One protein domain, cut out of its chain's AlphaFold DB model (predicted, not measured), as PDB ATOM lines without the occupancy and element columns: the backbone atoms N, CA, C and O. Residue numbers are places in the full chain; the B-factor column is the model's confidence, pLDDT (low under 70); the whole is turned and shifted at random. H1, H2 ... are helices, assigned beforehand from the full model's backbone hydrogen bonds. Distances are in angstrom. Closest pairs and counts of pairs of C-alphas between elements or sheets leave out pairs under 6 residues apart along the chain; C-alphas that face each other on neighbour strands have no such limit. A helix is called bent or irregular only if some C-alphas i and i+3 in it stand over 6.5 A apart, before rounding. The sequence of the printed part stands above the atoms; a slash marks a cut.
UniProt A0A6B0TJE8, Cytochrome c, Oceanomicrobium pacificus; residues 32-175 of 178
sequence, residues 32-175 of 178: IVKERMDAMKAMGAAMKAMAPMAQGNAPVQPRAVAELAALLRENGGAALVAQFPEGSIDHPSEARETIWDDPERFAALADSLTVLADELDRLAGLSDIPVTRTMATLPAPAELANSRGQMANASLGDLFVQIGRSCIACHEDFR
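What this domain is: This is residues 32 to 175 of the 178 residues of the protein "Cytochrome c" of Oceanomicrobium pacificus (UniProt A0A6B0TJE8). Four helices, H1, H2, H5 and H7, stand as an elongated up-and-down bundle, each running against the one before it in the chain, and short H6 crosses H5 and H7 on the side away from H1 and H2. Short H3 packs on H5, short H4 sits near one end of the bundle, and two long loops, residues 82 to 97 and 125 to 140, reach past opposite ends. The printed part has 144 residues with seven named helices, H1 to H7 in order, no named strand, and the class all helix. It is compact, with a radius of gyration of the C-alphas of 15.1 A, and spans 46 by 27 by 21 A.

How they stand to each other: Start at H1, residues 32 to 54. With its residues 43 to 50 alone it touches H2, residues 62 to 74, at a shallow tilt of 26 degrees, a helical hairpin; the closest C-alphas, of Ala 46 and Leu 68, are 6.0 A apart. With residues 47 to 54 alone H1 touches H7, residues 156 to 174, opposite ways at a shallow 31 degrees; the closest C-alphas, of Ala 54 and Gly 157, are 4.4 A apart. Next find H5, residues 103 to 124: it touches H2 opposite ways at 22 degrees, a shallow tilt, closest at C-alphas 69 and 117, 4.1 A. H5 touches H7 opposite ways at a shallow 16 degrees, closest at C-alphas 109 and 170, 6.3 A. H1 and H5 are apart, and so are H2 and H7. H6, residues 141 to 146, is about perpendicular to H5 at 75 degrees and touches it, closest at C-alphas 142 and 109, 4.7 A. H3, residues 77 to 81, touches H5, closest at C-alphas 77 and 111, 3.9 A. H4, residues 98 to 101, only just touches H7, with 3 pairs of C-alphas within 8 A, closest at 99 and 174, 5.8 A. Every O i to N i+4 pair is within hydrogen-bond range in H2, H3 and H7; H1 has 17 of 19, H5 16 of 18 and H6 0 of 2, with 2 of 3 O i to N i+3 pairs, while H4 is too short for such a pair.

Where its parts are: Find C-alpha 32 at (38.261, -47.664, -13.331); from there H1 runs 31.8 A. H2 measures 18.3 A and H5 31.8 A. H7 runs 26.8 A to C-alpha 174 at (39.437, -35.876, -1.801). H1 and H6 are irregular: C-alphas 49 and 52 are 7.1 A apart, and C-alphas 142 and 145 7.3 A.

The domain as a whole: Look to Asp 90 and Ser 127 for the C-alphas farthest apart, 47.2 A. The links H3 to H4 and H5 to H6 are long, and the printed part has no cut. The mean pLDDT of the printed part is 94.7, with residues 148 to 149 under 70.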
ATOM      1  N   ILE A  32      39.091 -48.314 -14.352       94.81
ATOM      2  CA  ILE A  32      38.261 -47.664 -13.331       94.81
ATOM      3  C   ILE A  32      38.545 -46.162 -13.161       94.81
ATOM      4  O   ILE A  32      37.648 -45.381 -12.846       94.81
ATOM      5  N   VAL A  33      39.779 -45.718 -13.439       95.69
ATOM      6  CA  VAL A  33      40.140 -44.290 -13.409       95.69
ATOM      7  C   VAL A  33      39.383 -43.529 -14.491       95.69
ATOM      8  O   VAL A  33      38.828 -42.463 -14.231       95.69
ATOM      9  N   LYS A  34      39.329 -44.082 -15.706       94.19
ATOM     10  CA  LYS A  34      38.580 -43.476 -16.807       94.19
ATOM     11  C   LYS A  34      37.082 -43.467 -16.518       94.19
ATOM     12  O   LYS A  34      36.446 -42.439 -16.725       94.19
ATOM     13  N   GLU A  35      36.551 -44.584 -16.032       95.25
ATOM     14  CA  GLU A  35      35.121 -44.753 -15.753       95.25
ATOM     15  C   GLU A  35      34.609 -43.689 -14.778       95.25
ATOM     16  O   GLU A  35      33.697 -42.930 -15.115       95.25
ATOM     17  N   ARG A  36      35.258 -43.527 -13.618       96.56
ATOM     18  CA  ARG A  36      34.838 -42.509 -12.644       96.56
ATOM     19  C   ARG A  36      35.034 -41.077 -13.137       96.56
ATOM     20  O   ARG A  36      34.244 -40.199 -12.803       96.56
ATOM     21  N   MET A  37      36.074 -40.811 -13.928       96.50
ATOM     22  CA  MET A  37      36.303 -39.480 -14.495       96.50
ATOM     23  C   MET A  37      35.209 -39.105 -15.503       96.50
ATOM     24  O   MET A  37      34.693 -37.984 -15.464       96.50
ATOM     25  N   ASP A  38      34.813 -40.050 -16.359       96.06
ATOM     26  CA  ASP A  38      33.717 -39.868 -17.309       96.06
ATOM     27  C   ASP A  38      32.377 -39.677 -16.574       96.06
ATOM     28  O   ASP A  38      31.622 -38.763 -16.920       96.06
ATOM     29  N   ALA A  39      32.120 -40.445 -15.509       96.44
ATOM     30  CA  ALA A  39      30.952 -40.274 -14.642       96.44
ATOM     31  C   ALA A  39      30.890 -38.874 -14.003       96.44
ATOM     32  O   ALA A  39      29.878 -38.177 -14.103       96.44
ATOM     33  N   MET A  40      31.996 -38.406 -13.413       97.25
ATOM     34  CA  MET A  40      32.089 -37.061 -12.826       97.25
ATOM     35  C   MET A  40      31.860 -35.962 -13.867       97.25
ATOM     36  O   MET A  40      31.188 -34.960 -13.598       97.25
ATOM     37  N   LYS A  41      32.378 -36.146 -15.085       96.69
ATOM     38  CA  LYS A  41      32.160 -35.217 -16.198       96.69
ATOM     39  C   LYS A  41      30.695 -35.195 -16.638       96.69
ATOM     40  O   LYS A  41      30.167 -34.110 -16.893       96.69
ATOM     41  N   ALA A  42      30.046 -36.354 -16.715       96.94
ATOM     42  CA  ALA A  42      28.629 -36.459 -17.039       96.94
ATOM     43  C   ALA A  42      27.769 -35.742 -15.986       96.94
ATOM     44  O   ALA A  42      26.949 -34.898 -16.350       96.94
ATOM     45  N   MET A  43      28.019 -35.985 -14.692       97.62
ATOM     46  CA  MET A  43      27.324 -35.291 -13.598       97.62
ATOM     47  C   MET A  43      27.518 -33.772 -13.669       97.62
ATOM     48  O   MET A  43      26.551 -33.015 -13.584       97.62
ATOM     49  N   GLY A  44      28.748 -33.306 -13.911       97.69
ATOM     50  CA  GLY A  44      29.032 -31.879 -14.088       97.69
ATOM     51  C   GLY A  44      28.299 -31.256 -15.285       97.69
ATOM     52  O   GLY A  44      27.807 -30.128 -15.196       97.69
ATOM     53  N   ALA A  45      28.184 -31.984 -16.399       97.69
ATOM     54  CA  ALA A  45      27.438 -31.534 -17.571       97.69
ATOM     55  C   ALA A  45      25.926 -31.449 -17.300       97.69
ATOM     56  O   ALA A  45      25.304 -30.448 -17.662       97.69
ATOM     57  N   ALA A  46      25.353 -32.446 -16.619       97.06
ATOM     58  CA  ALA A  46      23.943 -32.453 -16.233       97.06
ATOM     59  C   ALA A  46      23.615 -31.303 -15.264       97.06
ATOM     60  O   ALA A  46      22.663 -30.554 -15.487       97.06
ATOM     61  N   MET A  47      24.468 -31.067 -14.260       98.00
ATOM     62  CA  MET A  47      24.344 -29.910 -13.366       98.00
ATOM     63  C   MET A  47      24.373 -28.587 -14.136       98.00
ATOM     64  O   MET A  47      23.531 -27.715 -13.918       98.00
ATOM     65  N   LYS A  48      25.295 -28.431 -15.095       97.69
ATOM     66  CA  LYS A  48      25.358 -27.226 -15.934       97.69
ATOM     67  C   LYS A  48      24.079 -27.018 -16.748       97.69
ATOM     68  O   LYS A  48      23.615 -25.885 -16.856       97.69
ATOM     69  N   ALA A  49      23.515 -28.086 -17.309       96.12
ATOM     70  CA  ALA A  49      22.259 -28.027 -18.053       96.12
ATOM     71  C   ALA A  49      21.060 -27.677 -17.152       96.12
ATOM     72  O   ALA A  49      20.141 -26.994 -17.601       96.12
ATOM     73  N   MET A  50      21.083 -28.087 -15.881       97.44
ATOM     74  CA  MET A  50      20.013 -27.788 -14.929       97.44
ATOM     75  C   MET A  50      20.044 -26.350 -14.394       97.44
ATOM     76  O   MET A  50      19.005 -25.821 -13.995       97.44
ATOM     77  N   ALA A  51      21.206 -25.691 -14.415       97.62
ATOM     78  CA  ALA A  51      21.399 -24.384 -13.790       97.62
ATOM     79  C   ALA A  51      20.373 -23.306 -14.211       97.62
ATOM     80  O   ALA A  51      19.822 -22.667 -13.316       97.62
ATOM     81  N   PRO A  52      20.031 -23.105 -15.504       98.00
ATOM     82  CA  PRO A  52      19.037 -22.100 -15.886       98.00
ATOM     83  C   PRO A  52      17.645 -22.373 -15.303       98.00
ATOM     84  O   PRO A  52      16.972 -21.435 -14.888       98.00
ATOM     85  N   MET A  53      17.228 -23.643 -15.218       97.44
ATOM     86  CA  MET A  53      15.946 -24.026 -14.613       97.44
ATOM     87  C   MET A  53      15.959 -23.775 -13.108       97.44
ATOM     88  O   MET A  53      15.062 -23.122 -12.591       97.44
ATOM     89  N   ALA A  54      17.009 -24.216 -12.409       96.94
ATOM     90  CA  ALA A  54      17.150 -24.023 -10.965       96.94
ATOM     91  C   ALA A  54      17.267 -22.542 -10.552       96.94
ATOM     92  O   ALA A  54      16.943 -22.180  -9.424       96.94
ATOM     93  N   GLN A  55      17.722 -21.681 -11.464       95.88
ATOM     94  CA  GLN A  55      17.786 -20.230 -11.275       95.88
ATOM     95  C   GLN A  55      16.476 -19.508 -11.635       95.88
ATOM     96  O   GLN A  55      16.400 -18.295 -11.468       95.88
ATOM     97  N   GLY A  56      15.463 -20.215 -12.152       95.88
ATOM     98  CA  GLY A  56      14.222 -19.605 -12.647       95.88
ATOM     99  C   GLY A  56      14.371 -18.860 -13.980       95.88
ATOM    100  O   GLY A  56      13.464 -18.143 -14.389       95.88
ATOM    101  N   ASN A  57      15.496 -19.039 -14.676       97.06
ATOM    102  CA  ASN A  57      15.811 -18.396 -15.956       97.06
ATOM    103  C   ASN A  57      15.338 -19.211 -17.174       97.06
ATOM    104  O   ASN A  57      15.489 -18.768 -18.312       97.06
ATOM    105  N   ALA A  58      14.796 -20.411 -16.956       97.19
ATOM    106  CA  ALA A  58      14.228 -21.270 -17.989       97.19
ATOM    107  C   ALA A  58      13.040 -22.079 -17.433       97.19
ATOM    108  O   ALA A  58      13.024 -22.375 -16.235       97.19
ATOM    109  N   PRO A  59      12.069 -22.481 -18.280       96.62
ATOM    110  CA  PRO A  59      10.983 -23.365 -17.863       96.62
ATOM    111  C   PRO A  59      11.520 -24.695 -17.335       96.62
ATOM    112  O   PRO A  59      12.380 -25.308 -17.973       96.62
ATOM    113  N   VAL A  60      10.992 -25.160 -16.202       96.38
ATOM    114  CA  VAL A  60      11.379 -26.454 -15.634       96.38
ATOM    115  C   VAL A  60      10.891 -27.589 -16.520       96.38
ATOM    116  O   VAL A  60       9.739 -27.613 -16.947       96.38
ATOM    117  N   GLN A  61      11.779 -28.549 -16.758       96.06
ATOM    118  CA  GLN A  61      11.484 -29.775 -17.483       96.06
ATOM    119  C   GLN A  61      11.580 -30.963 -16.519       96.06
ATOM    120  O   GLN A  61      12.699 -31.361 -16.185       96.06
ATOM    121  N   PRO A  62      10.455 -31.572 -16.089       96.62
ATOM    122  CA  PRO A  62      10.470 -32.695 -15.145       96.62
ATOM    123  C   PRO A  62      11.360 -33.858 -15.600       96.62
ATOM    124  O   PRO A  62      12.082 -34.444 -14.802       96.62
ATOM    125  N   ARG A  63      11.397 -34.126 -16.914       96.19
ATOM    126  CA  ARG A  63      12.281 -35.138 -17.512       96.19
ATOM    127  C   ARG A  63      13.762 -34.853 -17.247       96.19
ATOM    128  O   ARG A  63      14.493 -35.775 -16.925       96.19
ATOM    129  N   ALA A  64      14.197 -33.598 -17.357       96.19
ATOM    130  CA  ALA A  64      15.590 -33.232 -17.104       96.19
ATOM    131  C   ALA A  64      15.947 -33.321 -15.609       96.19
ATOM    132  O   ALA A  64      17.071 -33.678 -15.266       96.19
ATOM    133  N   VAL A  65      14.985 -33.031 -14.723       98.00
ATOM    134  CA  VAL A  65      15.142 -33.216 -13.269       98.00
ATOM    135  C   VAL A  65      15.328 -34.703 -12.940       98.00
ATOM    136  O   VAL A  65      16.280 -35.052 -12.247       98.00
ATOM    137  N   ALA A  66      14.488 -35.575 -13.508       97.88
ATOM    138  CA  ALA A  66      14.599 -37.028 -13.351       97.88
ATOM    139  C   ALA A  66      15.895 -37.601 -13.961       97.88
ATOM    140  O   ALA A  66      16.514 -38.491 -13.388       97.88
ATOM    141  N   GLU A  67      16.351 -37.082 -15.107       97.38
ATOM    142  CA  GLU A  67      17.618 -37.511 -15.721       97.38
ATOM    143  C   GLU A  67      18.828 -37.193 -14.829       97.38
ATOM    144  O   GLU A  67      19.719 -38.032 -14.686       97.38
ATOM    145  N   LEU A  68      18.866 -36.014 -14.196       98.19
ATOM    146  CA  LEU A  68      19.918 -35.720 -13.223       98.19
ATOM    147  C   LEU A  68      19.800 -36.613 -11.984       98.19
ATOM    148  O   LEU A  68      20.823 -37.092 -11.498       98.19
ATOM    149  N   ALA A  69      18.587 -36.828 -11.474       98.44
ATOM    150  CA  ALA A  69      18.357 -37.699 -10.327       98.44
ATOM    151  C   ALA A  69      18.909 -39.112 -10.580       98.44
ATOM    152  O   ALA A  69      19.719 -39.605  -9.795       98.44
ATOM    153  N   ALA A  70      18.573 -39.713 -11.724       98.25
ATOM    154  CA  ALA A  70      19.105 -41.008 -12.139       98.25
ATOM    155  C   ALA A  70      20.639 -41.005 -12.180       98.25
ATOM    156  O   ALA A  70      21.275 -41.870 -11.583       98.25
ATOM    157  N   LEU A  71      21.244 -39.982 -12.789       98.19
ATOM    158  CA  LEU A  71      22.696 -39.893 -12.909       98.19
ATOM    159  C   LEU A  71      23.401 -39.774 -11.546       98.19
ATOM    160  O   LEU A  71      24.432 -40.414 -11.333       98.19
ATOM    161  N   LEU A  72      22.856 -38.980 -10.618       98.56
ATOM    162  CA  LEU A  72      23.379 -38.856  -9.252       98.56
ATOM    163  C   LEU A  72      23.215 -40.155  -8.456       98.56
ATOM    164  O   LEU A  72      24.103 -40.518  -7.691       98.56
ATOM    165  N   ARG A  73      22.098 -40.866  -8.644       98.31
ATOM    166  CA  ARG A  73      21.837 -42.158  -8.001       98.31
ATOM    167  C   ARG A  73      22.794 -43.240  -8.493       98.31
ATOM    168  O   ARG A  73      23.341 -43.977  -7.680       98.31
ATOM    169  N   GLU A  74      22.995 -43.324  -9.804       98.19
ATOM    170  CA  GLU A  74      23.882 -44.301 -10.448       98.19
ATOM    171  C   GLU A  74      25.354 -44.090 -10.076       98.19
ATOM    172  O   GLU A  74      26.113 -45.053  -9.996       98.19
ATOM    173  N   ASN A  75      25.754 -42.840  -9.821       98.12
ATOM    174  CA  ASN A  75      27.142 -42.451  -9.549       98.12
ATOM    175  C   ASN A  75      27.338 -41.910  -8.122       98.12
ATOM    176  O   ASN A  75      28.259 -41.130  -7.871       98.12
ATOM    177  N   GLY A  76      26.462 -42.307  -7.199       98.06
ATOM    178  CA  GLY A  76      26.488 -41.942  -5.786       98.06
ATOM    179  C   GLY A  76      26.610 -43.157  -4.868       98.06
ATOM    180  O   GLY A  76      26.660 -44.305  -5.312       98.06
ATOM    181  N   GLY A  77      26.663 -42.896  -3.564       98.19
ATOM    182  CA  GLY A  77      26.686 -43.901  -2.501       98.19
ATOM    183  C   GLY A  77      27.721 -45.004  -2.712       98.19
ATOM    184  O   GLY A  77      28.841 -44.753  -3.158       98.19
ATOM    185  N   ALA A  78      27.332 -46.250  -2.439       97.94
ATOM    186  CA  ALA A  78      28.206 -47.414  -2.591       97.94
ATOM    187  C   ALA A  78      28.768 -47.589  -4.016       97.94
ATOM    188  O   ALA A  78      29.903 -48.042  -4.166       97.94
ATOM    189  N   ALA A  79      28.010 -47.210  -5.055       97.94
ATOM    190  CA  ALA A  79      28.480 -47.288  -6.438       97.94
ATOM    191  C   ALA A  79      29.656 -46.335  -6.675       97.94
ATOM    192  O   ALA A  79      30.641 -46.724  -7.298       97.94
ATOM    193  N   LEU A  80      29.594 -45.123  -6.112       98.31
ATOM    194  CA  LEU A  80      30.714 -44.190  -6.146       98.31
ATOM    195  C   LEU A  80      31.904 -44.708  -5.338       98.31
ATOM    196  O   LEU A  80      33.024 -44.669  -5.831       98.31
ATOM    197  N   VAL A  81      31.679 -45.209  -4.121       98.44
ATOM    198  CA  VAL A  81      32.764 -45.708  -3.258       98.44
ATOM    199  C   VAL A  81      33.536 -46.843  -3.937       98.44
ATOM    200  O   VAL A  81      34.766 -46.844  -3.940       98.44
ATOM    201  N   ALA A  82      32.831 -47.756  -4.607       97.94
ATOM    202  CA  ALA A  82      33.435 -48.867  -5.341       97.94
ATOM    203  C   ALA A  82      34.363 -48.430  -6.495       97.94
ATOM    204  O   ALA A  82      35.203 -49.216  -6.931       97.94
ATOM    205  N   GLN A  83      34.257 -47.184  -6.973       97.94
ATOM    206  CA  GLN A  83      35.105 -46.632  -8.038       97.94
ATOM    207  C   GLN A  83      36.508 -46.202  -7.565       97.94
ATOM    208  O   GLN A  83      37.347 -45.799  -8.383       97.94
ATOM    209  N   PHE A  84      36.784 -46.285  -6.259       98.00
ATOM    210  CA  PHE A  84      38.051 -45.880  -5.644       98.00
ATOM    211  C   PHE A  84      38.710 -47.036  -4.872       98.00
ATOM    212  O   PHE A  84      38.901 -46.939  -3.657       98.00
ATOM    213  N   PRO A  85      39.091 -48.136  -5.552       97.06
ATOM    214  CA  PRO A  85      39.893 -49.177  -4.924       97.06
ATOM    215  C   PRO A  85      41.225 -48.596  -4.451       97.06
ATOM    216  O   PRO A  85      41.782 -47.705  -5.102       97.06
ATOM    217  N   GLU A  86      41.717 -49.104  -3.324       96.06
ATOM    218  CA  GLU A  86      42.930 -48.613  -2.672       96.06
ATOM    219  C   GLU A  86      44.116 -48.541  -3.638       96.06
ATOM    220  O   GLU A  86      44.329 -49.432  -4.464       96.06
ATOM    221  N   GLY A  87      44.852 -47.430  -3.586       92.50
ATOM    222  CA  GLY A  87      45.993 -47.181  -4.464       92.50
ATOM    223  C   GLY A  87      45.643 -46.785  -5.905       92.50
ATOM    224  O   GLY A  87      46.552 -46.531  -6.688       92.50
ATOM    225  N   SER A  88      44.365 -46.651  -6.290       94.50
ATOM    226  CA  SER A  88      43.965 -46.232  -7.654       94.50
ATOM    227  C   SER A  88      44.166 -44.734  -7.956       94.50
ATOM    228  O   SER A  88      43.314 -44.078  -8.562       94.50
ATOM    229  N   ILE A  89      45.302 -44.175  -7.545       94.81
ATOM    230  CA  ILE A  89      45.672 -42.753  -7.651       94.81
ATOM    231  C   ILE A  89      46.740 -42.464  -8.710       94.81
ATOM    232  O   ILE A  89      47.118 -41.308  -8.889       94.81
ATOM    233  N   ASP A  90      47.175 -43.478  -9.456       90.94
ATOM    234  CA  ASP A  90      48.114 -43.284 -10.556       90.94
ATOM    235  C   ASP A  90      47.578 -42.297 -11.602       90.94
ATOM    236  O   ASP A  90      46.375 -42.227 -11.892       90.94
ATOM    237  N   HIS A  91      48.492 -41.523 -12.193       90.12
ATOM    238  CA  HIS A  91      48.164 -40.577 -13.256       90.12
ATOM    239  C   HIS A  91      47.385 -41.285 -14.386       90.12
ATOM    240  O   HIS A  91      47.811 -42.350 -14.837       90.12
ATOM    241  N   PRO A  92      46.267 -40.716 -14.882       93.44
ATOM    242  CA  PRO A  92      45.811 -39.332 -14.718       93.44
ATOM    243  C   PRO A  92      44.749 -39.122 -13.630       93.44
ATOM    244  O   PRO A  92      43.960 -38.180 -13.726       93.44
ATOM    245  N   SER A  93      44.692 -39.988 -12.617       95.31
ATOM    246  CA  SER A  93      43.791 -39.791 -11.485       95.31
ATOM    247  C   SER A  93      44.017 -38.434 -10.813       95.31
ATOM    248  O   SER A  93      45.136 -37.938 -10.703       95.31
ATOM    249  N   GLU A  94      42.921 -37.844 -10.343       96.38
ATOM    250  CA  GLU A  94      42.925 -36.626  -9.529       96.38
ATOM    251  C   GLU A  94      42.477 -36.907  -8.089       96.38
ATOM    252  O   GLU A  94      42.228 -35.974  -7.331       96.38
ATOM    253  N   ALA A  95      42.322 -38.180  -7.723       97.50
ATOM    254  CA  ALA A  95      41.972 -38.598  -6.372       97.50
ATOM    255  C   ALA A  95      43.156 -38.394  -5.412       97.50
ATOM    256  O   ALA A  95      44.312 -38.472  -5.826       97.50
ATOM    257  N   ARG A  96      42.870 -38.138  -4.136       97.25
ATOM    258  CA  ARG A  96      43.865 -38.106  -3.056       97.25
ATOM    259  C   ARG A  96      43.838 -39.406  -2.257       97.25
ATOM    260  O   ARG A  96      42.793 -40.040  -2.157       97.25
ATOM    261  N   GLU A  97      44.960 -39.727  -1.613       96.56
ATOM    262  CA  GLU A  97      45.052 -40.835  -0.646       96.56
ATOM    263  C   GLU A  97      44.094 -40.666   0.541       96.56
ATOM    264  O   GLU A  97      43.621 -41.658   1.084       96.56
ATOM    265  N   THR A  98      43.711 -39.422   0.859       96.94
ATOM    266  CA  THR A  98      42.791 -39.095   1.961       96.94
ATOM    267  C   THR A  98      41.442 -39.805   1.878       96.94
ATOM    268  O   THR A  98      40.769 -39.920   2.894       96.94
ATOM    269  N   ILE A  99      41.049 -40.316   0.702       98.19
ATOM    270  CA  ILE A  99      39.865 -41.175   0.543       98.19
ATOM    271  C   ILE A  99      39.927 -42.391   1.478       98.19
ATOM    272  O   ILE A  99      38.899 -42.791   2.020       98.19
ATOM    273  N   TRP A 100      41.112 -42.971   1.666       98.12
ATOM    274  CA  TRP A 100      41.313 -44.158   2.501       98.12
ATOM    275  C   TRP A 100      41.731 -43.813   3.934       98.12
ATOM    276  O   TRP A 100      41.540 -44.641   4.823       98.12
ATOM    277  N   ASP A 101      42.206 -42.587   4.178       97.81
ATOM    278  CA  ASP A 101      42.426 -42.066   5.535       97.81
ATOM    279  C   ASP A 101      41.108 -41.678   6.233       97.81
ATOM    280  O   ASP A 101      40.996 -41.805   7.451       97.81
ATOM    281  N   ASP A 102      40.106 -41.210   5.474       98.06
ATOM    282  CA  ASP A 102      38.777 -40.826   5.976       98.06
ATOM    283  C   ASP A 102      37.637 -41.448   5.132       98.06
ATOM    284  O   ASP A 102      36.876 -40.750   4.441       98.06
ATOM    285  N   PRO A 103      37.509 -42.789   5.156       97.50
ATOM    286  CA  PRO A 103      36.549 -43.508   4.324       97.50
ATOM    287  C   PRO A 103      35.097 -43.244   4.740       97.50
ATOM    288  O   PRO A 103      34.200 -43.281   3.897       97.50
ATOM    289  N   GLU A 104      34.852 -42.949   6.020       98.00
ATOM    290  CA  GLU A 104      33.514 -42.649   6.538       98.00
ATOM    291  C   GLU A 104      32.991 -41.331   5.971       98.00
ATOM    292  O   GLU A 104      31.865 -41.270   5.470       98.00
ATOM    293  N   ARG A 105      33.817 -40.279   5.974       97.94
ATOM    294  CA  ARG A 105      33.445 -38.996   5.377       97.94
ATOM    295  C   ARG A 105      33.255 -39.104   3.871       97.94
ATOM    296  O   ARG A 105      32.311 -38.512   3.339       97.94
ATOM    297  N   PHE A 106      34.123 -39.847   3.183       98.62
ATOM    298  CA  PHE A 106      33.981 -40.074   1.747       98.62
ATOM    299  C   PHE A 106      32.660 -40.785   1.423       98.62
ATOM    300  O   PHE A 106      31.902 -40.314   0.571       98.62
ATOM    301  N   ALA A 107      32.338 -41.858   2.156       98.38
ATOM    302  CA  ALA A 107      31.080 -42.585   2.012       98.38
ATOM    303  C   ALA A 107      29.860 -41.704   2.320       98.38
ATOM    304  O   ALA A 107      28.905 -41.693   1.549       98.38
ATOM    305  N   ALA A 108      29.908 -40.892   3.377       98.25
ATOM    306  CA  ALA A 108      28.816 -39.988   3.730       98.25
ATOM    307  C   ALA A 108      28.540 -38.939   2.634       98.25
ATOM    308  O   ALA A 108      27.387 -38.652   2.298       98.25
ATOM    309  N   LEU A 109      29.593 -38.379   2.029       98.44
ATOM    310  CA  LEU A 109      29.453 -37.455   0.901       98.44
ATOM    311  C   LEU A 109      28.957 -38.170  -0.362       98.44
ATOM    312  O   LEU A 109      28.117 -37.620  -1.076       98.44
ATOM    313  N   ALA A 110      29.399 -39.400  -0.615       98.44
ATOM    314  CA  ALA A 110      28.868 -40.226  -1.694       98.44
ATOM    315  C   ALA A 110      27.366 -40.496  -1.517       98.44
ATOM    316  O   ALA A 110      26.581 -40.279  -2.445       98.44
ATOM    317  N   ASP A 111      26.943 -40.914  -0.324       98.06
ATOM    318  CA  ASP A 111      25.542 -41.190   0.006       98.06
ATOM    319  C   ASP A 111      24.672 -39.947  -0.149       98.06
ATOM    320  O   ASP A 111      23.525 -40.040  -0.598       98.06
ATOM    321  N   SER A 112      25.225 -38.767   0.132       96.94
ATOM    322  CA  SER A 112      24.511 -37.506  -0.038       96.94
ATOM    323  C   SER A 112      24.001 -37.295  -1.470       96.94
ATOM    324  O   SER A 112      22.912 -36.750  -1.648       96.94
ATOM    325  N   LEU A 113      24.715 -37.795  -2.491       97.88
ATOM    326  CA  LEU A 113      24.259 -37.740  -3.884       97.88
ATOM    327  C   LEU A 113      23.001 -38.585  -4.105       97.88
ATOM    328  O   LEU A 113      22.090 -38.142  -4.798       97.88
ATOM    329  N   THR A 114      22.908 -39.758  -3.473       97.44
ATOM    330  CA  THR A 114      21.725 -40.632  -3.583       97.44
ATOM    331  C   THR A 114      20.511 -40.043  -2.869       97.44
ATOM    332  O   THR A 114      19.402 -40.098  -3.390       97.44
ATOM    333  N   VAL A 115      20.724 -39.388  -1.725       96.44
ATOM    334  CA  VAL A 115      19.663 -38.687  -0.988       96.44
ATOM    335  C   VAL A 115      19.142 -37.490  -1.789       96.44
ATOM    336  O   VAL A 115      17.940 -37.240  -1.837       96.44
ATOM    337  N   LEU A 116      20.037 -36.744  -2.436       96.81
ATOM    338  CA  LEU A 116      19.651 -35.626  -3.296       96.81
ATOM    339  C   LEU A 116      18.968 -36.108  -4.580       96.81
ATOM    340  O   LEU A 116      18.044 -35.449  -5.051       96.81
ATOM    341  N   ALA A 117      19.372 -37.264  -5.111       97.50
ATOM    342  CA  ALA A 117      18.682 -37.917  -6.216       97.50
ATOM    343  C   ALA A 117      17.240 -38.294  -5.853       97.50
ATOM    344  O   ALA A 117      16.335 -37.974  -6.615       97.50
ATOM    345  N   ASP A 118      17.011 -38.902  -4.681       96.12
ATOM    346  CA  ASP A 118      15.659 -39.216  -4.188       96.12
ATOM    347  C   ASP A 118      14.759 -37.976  -4.163       96.12
ATOM    348  O   ASP A 118      13.598 -38.017  -4.569       96.12
ATOM    349  N   GLU A 119      15.309 -36.854  -3.707       95.88
ATOM    350  CA  GLU A 119      14.559 -35.612  -3.573       95.88
ATOM    351  C   GLU A 119      14.298 -34.941  -4.935       95.88
ATOM    352  O   GLU A 119      13.206 -34.419  -5.166       95.88
ATOM    353  N   LEU A 120      15.238 -35.026  -5.884       97.00
ATOM    354  CA  LEU A 120      15.001 -34.612  -7.272       97.00
ATOM    355  C   LEU A 120      13.945 -35.487  -7.963       97.00
ATOM    356  O   LEU A 120      13.062 -34.943  -8.627       97.00
ATOM    357  N   ASP A 121      13.997 -36.811  -7.794       96.62
ATOM    358  CA  ASP A 121      12.992 -37.740  -8.331       96.62
ATOM    359  C   ASP A 121      11.600 -37.414  -7.776       96.62
ATOM    360  O   ASP A 121      10.614 -37.370  -8.518       96.62
ATOM    361  N   ARG A 122      11.515 -37.103  -6.476       95.44
ATOM    362  CA  ARG A 122      10.274 -36.644  -5.847       95.44
ATOM    363  C   ARG A 122       9.757 -35.364  -6.501       95.44
ATOM    364  O   ARG A 122       8.574 -35.307  -6.835       95.44
ATOM    365  N   LEU A 123      10.615 -34.354  -6.698       95.88
ATOM    366  CA  LEU A 123      10.229 -33.118  -7.390       95.88
ATOM    367  C   LEU A 123       9.762 -33.391  -8.821       95.88
ATOM    368  O   LEU A 123       8.751 -32.836  -9.237       95.88
ATOM    369  N   ALA A 124      10.447 -34.264  -9.559       96.69
ATOM    370  CA  ALA A 124      10.086 -34.608 -10.932       96.69
ATOM    371  C   ALA A 124       8.683 -35.236 -11.054       96.69
ATOM    372  O   ALA A 124       8.065 -35.139 -12.114       96.69
ATOM    373  N   GLY A 125       8.171 -35.850  -9.981       96.00
ATOM    374  CA  GLY A 125       6.814 -36.398  -9.908       96.00
ATOM    375  C   GLY A 125       5.714 -35.389  -9.551       96.00
ATOM    376  O   GLY A 125       4.536 -35.753  -9.566       96.00
ATOM    377  N   LEU A 126       6.053 -34.142  -9.211       94.94
ATOM    378  CA  LEU A 126       5.066 -33.124  -8.847       94.94
ATOM    379  C   LEU A 126       4.392 -32.518 -10.082       94.94
ATOM    380  O   LEU A 126       5.013 -32.319 -11.124       94.94
ATOM    381  N   SER A 127       3.116 -32.150  -9.939       93.56
ATOM    382  CA  SER A 127       2.391 -31.398 -10.974       93.56
ATOM    383  C   SER A 127       2.880 -29.953 -11.112       93.56
ATOM    384  O   SER A 127       2.745 -29.370 -12.183       93.56
ATOM    385  N   ASP A 128       3.441 -29.392 -10.040       94.19
ATOM    386  CA  ASP A 128       4.079 -28.078 -10.017       94.19
ATOM    387  C   ASP A 128       5.390 -28.177  -9.229       94.19
ATOM    388  O   ASP A 128       5.391 -28.560  -8.055       94.19
ATOM    389  N   ILE A 129       6.513 -27.897  -9.893       95.88
ATOM    390  CA  ILE A 129       7.843 -28.018  -9.295       95.88
ATOM    391  C   ILE A 129       8.212 -26.672  -8.671       95.88
ATOM    392  O   ILE A 129       8.423 -25.708  -9.411       95.88
ATOM    393  N   PRO A 130       8.367 -26.579  -7.336       95.25
ATOM    394  CA  PRO A 130       8.835 -25.354  -6.707       95.25
ATOM    395  C   PRO A 130      10.253 -25.047  -7.193       95.25
ATOM    396  O   PRO A 130      11.169 -25.841  -6.991       95.25
ATOM    397  N   VAL A 131      10.447 -23.897  -7.839       95.56
ATOM    398  CA  VAL A 131      11.742 -23.521  -8.439       95.56
ATOM    399  C   VAL A 131      12.535 -22.599  -7.540       95.56
ATOM    400  O   VAL A 131      13.722 -22.812  -7.300       95.56
ATOM    401  N   THR A 132      11.867 -21.555  -7.058       93.31
ATOM    402  CA  THR A 132      12.511 -20.441  -6.378       93.31
ATOM    403  C   THR A 132      13.214 -20.923  -5.123       93.31
ATOM    404  O   THR A 132      12.621 -21.570  -4.261       93.31
ATOM    405  N   ARG A 133      14.499 -20.592  -5.018       87.38
ATOM    406  CA  ARG A 133      15.290 -20.849  -3.820       87.38
ATOM    407  C   ARG A 133      14.653 -20.139  -2.625       87.38
ATOM    408  O   ARG A 133      14.461 -18.925  -2.673       87.38
ATOM    409  N   THR A 134      14.373 -20.872  -1.553       83.12
ATOM    410  CA  THR A 134      13.753 -20.299  -0.345       83.12
ATOM    411  C   THR A 134      14.769 -19.956   0.741       83.12
ATOM    412  O   THR A 134      14.397 -19.452   1.797       83.12
ATOM    413  N   MET A 135      16.060 -20.199   0.474       72.19
ATOM    414  CA  MET A 135      17.138 -20.091   1.464       72.19
ATOM    415  C   MET A 135      16.881 -21.002   2.672       72.19
ATOM    416  O   MET A 135      17.294 -20.690   3.789       72.19
ATOM    417  N   ALA A 136      16.221 -22.142   2.440       73.12
ATOM    418  CA  ALA A 136      16.050 -23.170   3.449       73.12
ATOM    419  C   ALA A 136      17.417 -23.538   4.046       73.12
ATOM    420  O   ALA A 136      18.405 -23.729   3.327       73.12
ATOM    421  N   THR A 137      17.485 -23.613   5.375       77.12
ATOM    422  CA  THR A 137      18.681 -24.116   6.054       77.12
ATOM    423  C   THR A 137      18.698 -25.626   5.882       77.12
ATOM    424  O   THR A 137      17.981 -26.339   6.578       77.12
ATOM    425  N   LEU A 138      19.476 -26.096   4.911       83.81
ATOM    426  CA  LEU A 138      19.686 -27.517   4.672       83.81
ATOM    427  C   LEU A 138      20.898 -28.019   5.481       83.81
ATOM    428  O   LEU A 138      21.844 -27.247   5.681       83.81
ATOM    429  N   PRO A 139      20.888 -29.288   5.932       88.75
ATOM    430  CA  PRO A 139      22.012 -29.906   6.641       88.75
ATOM    431  C   PRO A 139      23.316 -29.866   5.838       88.75
ATOM    432  O   PRO A 139      23.313 -29.660   4.615       88.75
ATOM    433  N   ALA A 140      24.454 -30.100   6.498       92.56
ATOM    434  CA  ALA A 140      25.705 -30.251   5.768       92.56
ATOM    435  C   ALA A 140      25.626 -31.471   4.824       92.56
ATOM    436  O   ALA A 140      24.949 -32.447   5.150       92.56
ATOM    437  N   PRO A 141      26.312 -31.463   3.663       92.69
ATOM    438  CA  PRO A 141      26.215 -32.561   2.702       92.69
ATOM    439  C   PRO A 141      26.475 -33.952   3.297       92.69
ATOM    440  O   PRO A 141      25.683 -34.858   3.067       92.69
ATOM    441  N   ALA A 142      27.511 -34.103   4.128       93.94
ATOM    442  CA  ALA A 142      27.842 -35.376   4.776       93.94
ATOM    443  C   ALA A 142      26.792 -35.841   5.811       93.94
ATOM    444  O   ALA A 142      26.772 -37.002   6.194       93.94
ATOM    445  N   GLU A 143      25.898 -34.960   6.263       92.81
ATOM    446  CA  GLU A 143      24.856 -35.287   7.243       92.81
ATOM    447  C   GLU A 143      23.529 -35.677   6.576       92.81
ATOM    448  O   GLU A 143      22.626 -36.186   7.238       92.81
ATOM    449  N   LEU A 144      23.393 -35.478   5.257       90.00
ATOM    450  CA  LEU A 144      22.117 -35.624   4.548       90.00
ATOM    451  C   LEU A 144      21.489 -37.017   4.685       90.00
ATOM    452  O   LEU A 144      20.266 -37.118   4.802       90.00
ATOM    453  N   ALA A 145      22.298 -38.077   4.732       84.69
ATOM    454  CA  ALA A 145      21.818 -39.447   4.936       84.69
ATOM    455  C   ALA A 145      21.060 -39.632   6.263       84.69
ATOM    456  O   ALA A 145      20.115 -40.425   6.329       84.69
ATOM    457  N   ASN A 146      21.413 -38.847   7.285       84.31
ATOM    458  CA  ASN A 146      20.834 -38.894   8.630       84.31
ATOM    459  C   ASN A 146      19.714 -37.861   8.831       84.31
ATOM    460  O   ASN A 146      19.052 -37.845   9.866       84.31
ATOM    461  N   SER A 147      19.475 -37.025   7.822       83.12
ATOM    462  CA  SER A 147      18.540 -35.902   7.851       83.12
ATOM    463  C   SER A 147      17.353 -36.087   6.901       83.12
ATOM    464  O   SER A 147      16.706 -35.115   6.492       83.12
ATOM    465  N   ARG A 148      17.042 -37.339   6.538       67.06
ATOM    466  CA  ARG A 148      15.890 -37.690   5.694       67.06
ATOM    467  C   ARG A 148      14.603 -37.136   6.324       67.06
ATOM    468  O   ARG A 148      14.218 -37.527   7.419       67.06
ATOM    469  N   GLY A 149      13.968 -36.182   5.643       69.50
ATOM    470  CA  GLY A 149      12.786 -35.447   6.123       69.50
ATOM    471  C   GLY A 149      13.011 -33.944   6.315       69.50
ATOM    472  O   GLY A 149      12.069 -33.167   6.184       69.50
ATOM    473  N   GLN A 150      14.257 -33.496   6.506       77.12
ATOM    474  CA  GLN A 150      14.588 -32.067   6.620       77.12
ATOM    475  C   GLN A 150      14.626 -31.339   5.261       77.12
ATOM    476  O   GLN A 150      14.792 -30.123   5.223       77.12
ATOM    477  N   MET A 151      14.433 -32.061   4.150       79.88
ATOM    478  CA  MET A 151      14.385 -31.509   2.788       79.88
ATOM    479  C   MET A 151      13.000 -31.586   2.132       79.88
ATOM    480  O   MET A 151      12.873 -31.237   0.968       79.88
ATOM    481  N   ALA A 152      11.951 -32.000   2.855       77.12
ATOM    482  CA  ALA A 152      10.635 -32.278   2.259       77.12
ATOM    483  C   ALA A 152      10.001 -31.082   1.511       77.12
ATOM    484  O   ALA A 152       9.184 -31.273   0.614       77.12
ATOM    485  N   ASN A 153      10.391 -29.855   1.871       83.25
ATOM    486  CA  ASN A 153       9.912 -28.616   1.254       83.25
ATOM    487  C   ASN A 153      10.985 -27.918   0.399       83.25
ATOM    488  O   ASN A 153      10.823 -26.746   0.062       83.25
ATOM    489  N   ALA A 154      12.097 -28.590   0.090       91.69
ATOM    490  CA  ALA A 154      13.161 -28.008  -0.715       91.69
ATOM    491  C   ALA A 154      12.673 -27.751  -2.149       91.69
ATOM    492  O   ALA A 154      12.026 -28.597  -2.767       91.69
ATOM    493  N   SER A 155      12.996 -26.573  -2.683       95.50
ATOM    494  CA  SER A 155      12.770 -26.259  -4.092       95.50
ATOM    495  C   SER A 155      13.883 -26.816  -4.980       95.50
ATOM    496  O   SER A 155      14.967 -27.157  -4.505       95.50
ATOM    497  N   LEU A 156      13.664 -26.841  -6.296       96.38
ATOM    498  CA  LEU A 156      14.695 -27.177  -7.277       96.38
ATOM    499  C   LEU A 156      15.936 -26.284  -7.115       96.38
ATOM    500  O   LEU A 156      17.062 -26.769  -7.216       96.38
ATOM    501  N   GLY A 157      15.745 -24.993  -6.824       96.50
ATOM    502  CA  GLY A 157      16.836 -24.067  -6.535       96.50
ATOM    503  C   GLY A 157      17.599 -24.408  -5.250       96.50
ATOM    504  O   GLY A 157      18.829 -24.317  -5.232       96.50
ATOM    505  N   ASP A 158      16.903 -24.828  -4.188       95.69
ATOM    506  CA  ASP A 158      17.537 -25.259  -2.933       95.69
ATOM    507  C   ASP A 158      18.346 -26.559  -3.135       95.69
ATOM    508  O   ASP A 158      19.514 -26.628  -2.738       95.69
ATOM    509  N   LEU A 159      17.785 -27.552  -3.836       95.75
ATOM    510  CA  LEU A 159      18.469 -28.819  -4.133       95.75
ATOM    511  C   LEU A 159      19.659 -28.644  -5.070       95.75
ATOM    512  O   LEU A 159      20.715 -29.219  -4.820       95.75
ATOM    513  N   PHE A 160      19.531 -27.820  -6.113       97.19
ATOM    514  CA  PHE A 160      20.640 -27.518  -7.019       97.19
ATOM    515  C   PHE A 160      21.857 -26.987  -6.254       97.19
ATOM    516  O   PHE A 160      22.991 -27.415  -6.478       97.19
ATOM    517  N   VAL A 161      21.619 -26.078  -5.308       95.69
ATOM    518  CA  VAL A 161      22.679 -25.537  -4.459       95.69
ATOM    519  C   VAL A 161      23.248 -26.617  -3.548       95.69
ATOM    520  O   VAL A 161      24.467 -26.692  -3.392       95.69
ATOM    521  N   GLN A 162      22.398 -27.449  -2.952       96.06
ATOM    522  CA  GLN A 162      22.844 -28.503  -2.046       96.06
ATOM    523  C   GLN A 162      23.698 -29.562  -2.756       96.06
ATOM    524  O   GLN A 162      24.730 -29.968  -2.219       96.06
ATOM    525  N   ILE A 163      23.342 -29.939  -3.988       97.38
ATOM    526  CA  ILE A 163      24.163 -30.811  -4.839       97.38
ATOM    527  C   ILE A 163      25.513 -30.151  -5.113       97.38
ATOM    528  O   ILE A 163      26.552 -30.764  -4.883       97.38
ATOM    529  N   GLY A 164      25.524 -28.872  -5.503       97.62
ATOM    530  CA  GLY A 164      26.770 -28.130  -5.700       97.62
ATOM    531  C   GLY A 164      27.663 -28.107  -4.452       97.62
ATOM    532  O   GLY A 164      28.870 -28.320  -4.556       97.62
ATOM    533  N   ARG A 165      27.078 -27.914  -3.262       97.12
ATOM    534  CA  ARG A 165      27.798 -27.966  -1.977       97.12
ATOM    535  C   ARG A 165      28.385 -29.348  -1.696       97.12
ATOM    536  O   ARG A 165      29.504 -29.418  -1.200       97.12
ATOM    537  N   SER A 166      27.663 -30.421  -2.021       97.56
ATOM    538  CA  SER A 166      28.170 -31.797  -1.917       97.56
ATOM    539  C   SER A 166      29.386 -32.019  -2.822       97.56
ATOM    540  O   SER A 166      30.436 -32.460  -2.350       97.56
ATOM    541  N   CYS A 167      29.298 -31.606  -4.094       98.06
ATOM    542  CA  CYS A 167      30.416 -31.694  -5.035       98.06
ATOM    543  C   CYS A 167      31.646 -30.918  -4.546       98.06
ATOM    544  O   CYS A 167      32.766 -31.415  -4.642       98.06
ATOM    545  N   ILE A 168      31.449 -29.698  -4.034       97.62
ATOM    546  CA  ILE A 168      32.537 -28.858  -3.515       97.62
ATOM    547  C   ILE A 168      33.194 -29.520  -2.303       97.62
ATOM    548  O   ILE A 168      34.407 -29.699  -2.327       97.62
ATOM    549  N   ALA A 169      32.413 -29.946  -1.307       97.94
ATOM    550  CA  ALA A 169      32.945 -30.578  -0.100       97.94
ATOM    551  C   ALA A 169      33.780 -31.827  -0.431       97.94
ATOM    552  O   ALA A 169      34.915 -31.954   0.017       97.94
ATOM    553  N   CYS A 170      33.269 -32.707  -1.300       98.12
ATOM    554  CA  CYS A 170      34.010 -33.896  -1.722       98.12
ATOM    555  C   CYS A 170      35.308 -33.541  -2.468       98.12
ATOM    556  O   CYS A 170      36.365 -34.108  -2.198       98.12
ATOM    557  N   HIS A 171      35.270 -32.563  -3.378       98.00
ATOM    558  CA  HIS A 171      36.471 -32.149  -4.106       98.00
ATOM    559  C   HIS A 171      37.512 -31.447  -3.222       98.00
ATOM    560  O   HIS A 171      38.708 -31.591  -3.474       98.00
ATOM    561  N   GLU A 172      37.094 -30.686  -2.212       97.44
ATOM    562  CA  GLU A 172      38.010 -30.018  -1.282       97.44
ATOM    563  C   GLU A 172      38.868 -31.029  -0.510       97.44
ATOM    564  O   GLU A 172      40.098 -30.861  -0.422       97.44
ATOM    565  N   ASP A 173      38.228 -32.101  -0.044       97.25
ATOM    566  CA  ASP A 173      38.836 -33.127   0.800       97.25
ATOM    567  C   ASP A 173      39.597 -34.184  -0.009       97.25
ATOM    568  O   ASP A 173      40.719 -34.553   0.354       97.25
ATOM    569  N   PHE A 174      39.031 -34.631  -1.137       98.06
ATOM    570  CA  PHE A 174      39.437 -35.876  -1.801       98.06
ATOM    571  C   PHE A 174      39.954 -35.716  -3.235       98.06
ATOM    572  O   PHE A 174      40.388 -36.698  -3.839       98.06
ATOM    573  N   ARG A 175      39.962 -34.498  -3.799       97.38
ATOM    574  CA  ARG A 175      40.486 -34.232  -5.151       97.38
ATOM    575  C   ARG A 175      41.703 -33.309  -5.123       97.38
ATOM    576  O   ARG A 175      41.737 -32.307  -4.412       97.38
TER     577      ARG A 175